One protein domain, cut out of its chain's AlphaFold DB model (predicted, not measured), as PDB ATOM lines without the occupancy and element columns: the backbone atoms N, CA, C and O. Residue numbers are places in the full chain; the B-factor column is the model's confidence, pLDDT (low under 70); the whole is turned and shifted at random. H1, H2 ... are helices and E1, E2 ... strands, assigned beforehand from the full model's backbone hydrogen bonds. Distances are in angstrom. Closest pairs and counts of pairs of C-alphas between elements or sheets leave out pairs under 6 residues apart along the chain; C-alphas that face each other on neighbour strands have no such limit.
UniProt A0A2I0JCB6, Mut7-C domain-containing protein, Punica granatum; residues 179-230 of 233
ATOM      1  N   GLU A 179      79.279  83.747  88.761       89.62
ATOM      2  CA  GLU A 179      79.193  82.675  87.763       89.62
ATOM      3  C   GLU A 179      77.990  82.865  86.832       89.62
ATOM      4  O   GLU A 179      78.128  82.799  85.609       89.62
ATOM      5  N   GLU A 180      76.822  83.164  87.403       93.06
ATOM      6  CA  GLU A 180      75.596  83.446  86.653       93.06
ATOM      7  C   GLU A 180      75.747  84.697  85.780       93.06
ATOM      8  O   GLU A 180      75.340  84.705  84.616       93.06
ATOM      9  N   ALA A 181      76.385  85.746  86.306       92.19
ATOM     10  CA  ALA A 181      76.656  86.965  85.561       92.19
ATOM     11  C   ALA A 181      77.629  86.728  84.398       92.19
ATOM     12  O   ALA A 181      77.420  87.278  83.317       92.19
ATOM     13  N   VAL A 182      78.666  85.897  84.575       91.56
ATOM     14  CA  VAL A 182      79.565  85.493  83.478       91.56
ATOM     15  C   VAL A 182      78.788  84.786  82.382       91.56
ATOM     16  O   VAL A 182      78.987  85.112  81.211       91.56
ATOM     17  N   GLU A 183      77.905  83.855  82.743       92.19
ATOM     18  CA  GLU A 183      77.071  83.142  81.775       92.19
ATOM     19  C   GLU A 183      76.153  84.105  81.020       92.19
ATOM     20  O   GLU A 183      76.153  84.130  79.790       92.19
ATOM     21  N   ALA A 184      75.445  84.968  81.750       90.75
ATOM     22  CA  ALA A 184      74.547  85.972  81.192       90.75
ATOM     23  C   ALA A 184      75.271  87.001  80.302       90.75
ATOM     24  O   ALA A 184      74.686  87.541  79.360       90.75
ATOM     25  N   ALA A 185      76.549  87.276  80.578       90.50
ATOM     26  CA  ALA A 185      77.365  88.210  79.811       90.50
ATOM     27  C   ALA A 185      77.859  87.637  78.473       90.50
ATOM     28  O   ALA A 185      78.214  88.416  77.578       90.50
ATOM     29  N   LYS A 186      77.905  86.305  78.309       88.00
ATOM     30  CA  LYS A 186      78.479  85.657  77.118       88.00
ATOM     31  C   LYS A 186      77.834  86.182  75.836       88.00
ATOM     32  O   LYS A 186      76.637  86.065  75.620       88.00
ATOM     33  N   GLY A 187      78.654  86.766  74.963       83.12
ATOM     34  CA  GLY A 187      78.212  87.315  73.676       83.12
ATOM     35  C   GLY A 187      77.529  88.688  73.741       83.12
ATOM     36  O   GLY A 187      77.323  89.292  72.691       83.12
ATOM     37  N   PHE A 188      77.245  89.222  74.934       84.62
ATOM     38  CA  PHE A 188      76.575  90.516  75.115       84.62
ATOM     39  C   PHE A 188      77.491  91.594  75.702       84.62
ATOM     40  O   PHE A 188      77.413  92.759  75.305       84.62
ATOM     41  N   GLN A 189      78.350  91.226  76.654       90.12
ATOM     42  CA  GLN A 189      79.165  92.166  77.417       90.12
ATOM     43  C   GLN A 189      80.431  91.488  77.950       90.12
ATOM     44  O   GLN A 189      80.442  90.303  78.256       90.12
ATOM     45  N   LYS A 190      81.516  92.253  78.098       87.50
ATOM     46  CA  LYS A 190      82.721  91.783  78.788       87.50
ATOM     47  C   LYS A 190      82.703  92.269  80.233       87.50
ATOM     48  O   LYS A 190      82.639  93.476  80.465       87.50
ATOM     49  N   ILE A 191      82.797  91.342  81.182       87.56
ATOM     50  CA  ILE A 191      83.008  91.662  82.597       87.56
ATOM     51  C   ILE A 191      84.515  91.887  82.812       87.56
ATOM     52  O   ILE A 191      85.312  91.032  82.419       87.56
ATOM     53  N   PRO A 192      84.944  93.043  83.352       86.44
ATOM     54  CA  PRO A 192      86.354  93.296  83.644       86.44
ATOM     55  C   PRO A 192      86.944  92.285  84.634       86.44
ATOM     56  O   PRO A 192      86.349  92.018  85.674       86.44
ATOM     57  N   ASN A 193      88.162  91.802  84.359       84.56
ATOM     58  CA  ASN A 193      88.792  90.766  85.186       84.56
ATOM     59  C   ASN A 193      88.998  91.177  86.653       84.56
ATOM     60  O   ASN A 193      88.976  90.331  87.535       84.56
ATOM     61  N   CYS A 194      89.152  92.475  86.927       81.19
ATOM     62  CA  CYS A 194      89.325  93.007  88.282       81.19
ATOM     63  C   CYS A 194      88.080  92.882  89.185       81.19
ATOM     64  O   CYS A 194      88.115  93.340  90.329       81.19
ATOM     65  N   LEU A 195      86.979  92.330  88.669       82.81
ATOM     66  CA  LEU A 195      85.750  92.085  89.420       82.81
ATOM     67  C   LEU A 195      85.625  90.639  89.915       82.81
ATOM     68  O   LEU A 195      84.837  90.416  90.823       82.81
ATOM     69  N   PHE A 196      86.397  89.686  89.372       77.75
ATOM     70  CA  PHE A 196      86.255  88.261  89.708       77.75
ATOM     71  C   PHE A 196      86.594  87.930  91.166       77.75
ATOM     72  O   PHE A 196      85.996  87.025  91.732       77.75
ATOM     73  N   ASP A 197      87.493  88.692  91.791       71.44
ATOM     74  CA  ASP A 197      87.903  88.474  93.186       71.44
ATOM     75  C   ASP A 197      87.040  89.251  94.198       71.44
ATOM     76  O   ASP A 197      87.372  89.335  95.381       71.44
ATOM     77  N   LYS A 198      85.951  89.883  93.742       76.75
ATOM     78  CA  LYS A 198      85.067  90.697  94.580       76.75
ATOM     79  C   LYS A 198      83.715  90.012  94.730       76.75
ATOM     80  O   LYS A 198      83.116  89.597  93.744       76.75
ATOM     81  N   ASN A 199      83.202  89.966  95.956       79.19
ATOM     82  CA  ASN A 199      81.840  89.510  96.223       79.19
ATOM     83  C   ASN A 199      80.844  90.618  95.838       79.19
ATOM     84  O   ASN A 199      80.442  91.413  96.685       79.19
ATOM     85  N   LEU A 200      80.555  90.731  94.540       86.06
ATOM     86  CA  LEU A 200      79.665  91.743  93.973       86.06
ATOM     87  C   LEU A 200      78.324  91.137  93.588       86.06
ATOM     88  O   LEU A 200      78.260  90.034  93.049       86.06
ATOM     89  N   GLU A 201      77.276  91.924  93.778       89.62
ATOM     90  CA  GLU A 201      75.956  91.632  93.242       89.62
ATOM     91  C   GLU A 201      75.830  92.158  91.812       89.62
ATOM     92  O   GLU A 201      76.182  93.308  91.511       89.62
ATOM     93  N   PHE A 202      75.312  91.310  90.923       93.81
ATOM     94  CA  PHE A 202      75.077  91.649  89.525       93.81
ATOM     95  C   PHE A 202      73.584  91.746  89.234       93.81
ATOM     96  O   PHE A 202      72.796  90.897  89.630       93.81
ATOM     97  N   TRP A 203      73.197  92.751  88.462       95.62
ATOM     98  CA  TRP A 203      71.812  92.998  88.084       95.62
ATOM     99  C   TRP A 203      71.690  93.014  86.567       95.62
ATOM    100  O   TRP A 203      72.404  93.749  85.879       95.62
ATOM    101  N   GLN A 204      70.775  92.206  86.032       95.94
ATOM    102  CA  GLN A 204      70.510  92.134  84.598       95.94
ATOM    103  C   GLN A 204      69.187  92.808  84.248       95.94
ATOM    104  O   GLN A 204      68.161  92.578  84.889       95.94
ATOM    105  N   CYS A 205      69.200  93.646  83.212       97.19
ATOM    106  CA  CYS A 205      67.975  94.198  82.647       97.19
ATOM    107  C   CYS A 205      67.201  93.121  81.880       97.19
ATOM    108  O   CYS A 205      67.768  92.480  80.998       97.19
ATOM    109  N   MET A 206      65.900  92.998  82.147       96.38
ATOM    110  CA  MET A 206      65.033  91.995  81.515       96.38
ATOM    111  C   MET A 206      64.718  92.285  80.038       96.38
ATOM    112  O   MET A 206      64.334  91.376  79.311       96.38
ATOM    113  N   ASP A 207      64.901  93.529  79.582       95.50
ATOM    114  CA  ASP A 207      64.537  93.931  78.216       95.50
ATOM    115  C   ASP A 207      65.730  93.909  77.252       95.50
ATOM    116  O   ASP A 207      65.600  93.526  76.092       95.50
ATOM    117  N   CYS A 208      66.906  94.364  77.704       95.00
ATOM    118  CA  CYS A 208      68.087  94.509  76.842       95.00
ATOM    119  C   CYS A 208      69.303  93.688  77.283       95.00
ATOM    120  O   CYS A 208      70.381  93.859  76.706       95.00
ATOM    121  N   ASN A 209      69.148  92.845  78.311       94.88
ATOM    122  CA  ASN A 209      70.175  91.964  78.880       94.88
ATOM    123  C   ASN A 209      71.446  92.674  79.372       94.88
ATOM    124  O   ASN A 209      72.453  92.026  79.651       94.88
ATOM    125  N   GLN A 210      71.415  94.004  79.492       95.19
ATOM    126  CA  GLN A 210      72.530  94.791  80.005       95.19
ATOM    127  C   GLN A 210      72.799  94.418  81.466       95.19
ATOM    128  O   GLN A 210      71.877  94.460  82.284       95.19
ATOM    129  N   LEU A 211      74.059  94.103  81.773       95.00
ATOM    130  CA  LEU A 211      74.515  93.795  83.125       95.00
ATOM    131  C   LEU A 211      75.102  95.031  83.805       95.00
ATOM    132  O   LEU A 211      75.861  95.799  83.199       95.00
ATOM    133  N   TYR A 212      74.760  95.165  85.081       94.12
ATOM    134  CA  TYR A 212      75.226  96.174  86.025       94.12
ATOM    135  C   TYR A 212      75.718  95.473  87.294       94.12
ATOM    136  O   TYR A 212      75.344  94.333  87.552       94.12
ATOM    137  N   TRP A 213      76.561  96.139  88.073       93.19
ATOM    138  CA  TRP A 213      77.055  95.627  89.350       93.19
ATOM    139  C   TRP A 213      77.371  96.777  90.294       93.19
ATOM    140  O   TRP A 213      77.692  97.891  89.858       93.19
ATOM    141  N   GLU A 214      77.324  96.488  91.585       88.44
ATOM    142  CA  GLU A 214      77.578  97.453  92.649       88.44
ATOM    143  C   GLU A 214      79.085  97.714  92.834       88.44
ATOM    144  O   GLU A 214      79.743  97.232  93.747       88.44
ATOM    145  N   GLY A 215      79.686  98.439  91.891       88.25
ATOM    146  CA  GLY A 215      81.084  98.870  91.970       88.25
ATOM    147  C   GLY A 215      81.246 100.358  92.281       88.25
ATOM    148  O   GLY A 215      80.285 101.107  92.414       88.25
ATOM    149  N   THR A 216      82.490 100.846  92.252       88.81
ATOM    150  CA  THR A 216      82.806 102.280  92.416       88.81
ATOM    151  C   THR A 216      82.009 103.181  91.466       88.81
ATOM    152  O   THR A 216      81.587 104.262  91.853       88.81
ATOM    153  N   GLN A 217      81.765 102.746  90.223       89.69
ATOM    154  CA  GLN A 217      80.958 103.522  89.275       89.69
ATOM    155  C   GLN A 217      79.496 103.653  89.711       89.69
ATOM    156  O   GLN A 217      78.908 104.711  89.503       89.69
ATOM    157  N   TYR A 218      78.932 102.604  90.316       92.88
ATOM    158  CA  TYR A 218      77.585 102.635  90.868       92.88
ATOM    159  C   TYR A 218      77.519 103.601  92.053       92.88
ATOM    160  O   TYR A 218      76.734 104.541  92.000       92.88
ATOM    161  N   HIS A 219      78.407 103.464  93.044       93.44
ATOM    162  CA  HIS A 219      78.416 104.362  94.206       93.44
ATOM    163  C   HIS A 219      78.638 105.827  93.811       93.44
ATOM    164  O   HIS A 219      77.936 106.708  94.294       93.44
ATOM    165  N   ASN A 220      79.542 106.093  92.863       95.19
ATOM    166  CA  ASN A 220      79.747 107.444  92.337       95.19
ATOM    167  C   ASN A 220      78.491 107.987  91.641       95.19
ATOM    168  O   ASN A 220      78.210 109.181  91.725       95.19
ATOM    169  N   ALA A 221      77.752 107.139  90.918       95.12
ATOM    170  CA  ALA A 221      76.507 107.541  90.278       95.12
ATOM    171  C   ALA A 221      75.411 107.818  91.313       95.12
ATOM    172  O   ALA A 221      74.768 108.859  91.216       95.12
ATOM    173  N   VAL A 222      75.230 106.939  92.303       96.19
ATOM    174  CA  VAL A 222      74.271 107.119  93.405       96.19
ATOM    175  C   VAL A 222      74.565 108.417  94.151       96.19
ATOM    176  O   VAL A 222      73.704 109.291  94.175       96.19
ATOM    177  N   GLN A 223      75.800 108.610  94.626       96.50
ATOM    178  CA  GLN A 223      76.195 109.828  95.337       96.50
ATOM    179  C   GLN A 223      75.954 111.084  94.496       96.50
ATOM    180  O   GLN A 223      75.361 112.046  94.970       96.50
ATOM    181  N   LYS A 224      76.332 111.058  93.209       96.44
ATOM    182  CA  LYS A 224      76.075 112.177  92.297       96.44
ATOM    183  C   LYS A 224      74.592 112.553  92.263       96.44
ATOM    184  O   LYS A 224      74.282 113.740  92.234       96.44
ATOM    185  N   PHE A 225      73.683 111.582  92.163       96.94
ATOM    186  CA  PHE A 225      72.252 111.882  92.063       96.94
ATOM    187  C   PHE A 225      71.626 112.231  93.413       96.94
ATOM    188  O   PHE A 225      70.739 113.076  93.422       96.94
ATOM    189  N   ILE A 226      72.139 111.701  94.525       96.44
ATOM    190  CA  ILE A 226      71.820 112.195  95.870       96.44
ATOM    191  C   ILE A 226      72.137 113.694  95.969       96.44
ATOM    192  O   ILE A 226      71.272 114.476  96.357       96.44
ATOM    193  N   ASP A 227      73.332 114.111  95.538       95.75
ATOM    194  CA  ASP A 227      73.764 115.512  95.605       95.75
ATOM    195  C   ASP A 227      72.960 116.410  94.649       95.75
ATOM    196  O   ASP A 227      72.516 117.496  95.018       95.75
ATOM    197  N   VAL A 228      72.751 115.963  93.403       95.50
ATOM    198  CA  VAL A 228      72.007 116.725  92.381       95.50
ATOM    199  C   VAL A 228      70.535 116.889  92.758       95.50
ATOM    200  O   VAL A 228      69.971 117.953  92.514       95.50
ATOM    201  N   CYS A 229      69.918 115.853  93.330       94.00
ATOM    202  CA  CYS A 229      68.517 115.871  93.750       94.00
ATOM    203  C   CYS A 229      68.325 116.352  95.194       94.00
ATOM    204  O   CYS A 229      67.183 116.449  95.626       94.00
ATOM    205  N   LYS A 230      69.413 116.666  95.913       91.75
ATOM    206  CA  LYS A 230      69.412 117.121  97.312       91.75
ATOM    207  C   LYS A 230      68.627 116.198  98.250       91.75
ATOM    208  O   LYS A 230      67.877 116.661  99.095       91.75
TER     209      LYS A 230
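AT A GLANCE: This is residues 179 to 230 of the 233 residues of the protein "Mut7-C domain-containing protein" of Punica granatum (UniProt A0A2I0JCB6). A small hairpin of two short strands, E1 and E2, has the short helix H1 over one face, at one end of the long axis, while the longer helix H2 sticks out toward the other end as an arm. A long loop, residues 186 to 201, joins H1 to the hairpin. The printed part has 52 residues, with two named helices and two named strands in the order H1, E1, E2, H2; the sheet is antiparallel and the class is mixed, helices and strands. The whole is loose, with a radius of gyration of the C-alphas of 12.8 A, and flat, spanning 38 by 28 by 14 A.

HOW THE PARTS SIT: E1, residues 202 to 204, and E2, residues 211 to 213, form an antiparallel hairpin, with 152 degrees between their directions. N 203 and O 212 are 2.8 A apart and N 212 and O 203 are 2.9 A apart, both within hydrogen-bond range. The C-alphas of Phe 202 and Trp 213 face each other at 4.4 A. H1, residues 179 to 185, has its closest C-alpha pair with E1 at Ala 181 and Phe 202, 6.3 A. Its closest C-alpha pair with E2 is Ala 185 and Leu 211, 7.1 A. H2, residues 216 to 229, is apart from H1 and from E1. In H1 and H2 every O i to N i+4 pair is within hydrogen-bond range.

IN THESE COORDINATES: E1 begins at C-alpha 202, (75.077, 91.649, 89.525), and is 6.7 A long; E2 is 7.0 A long. H2 is 19.8 A long and ends at C-alpha 229, (68.517, 115.871, 93.750). H1 is 9.9 A long and begins at C-alpha 179, (79.193, 82.675, 87.763).

THE WHOLE: The C-alphas farthest apart, those of Gly 187 and Lys 230, are 39.0 A apart. Residues 216 to 230, of which 216 to 229 belong to H2, stand free; the body without them spans 28 by 18 by 14 A. The link from H1 to E1 is long, that from E1 to E2 short and that from E2 to H2 tight. The printed part has no cut, its mean pLDDT is 90.6, and no printed residue is under 70.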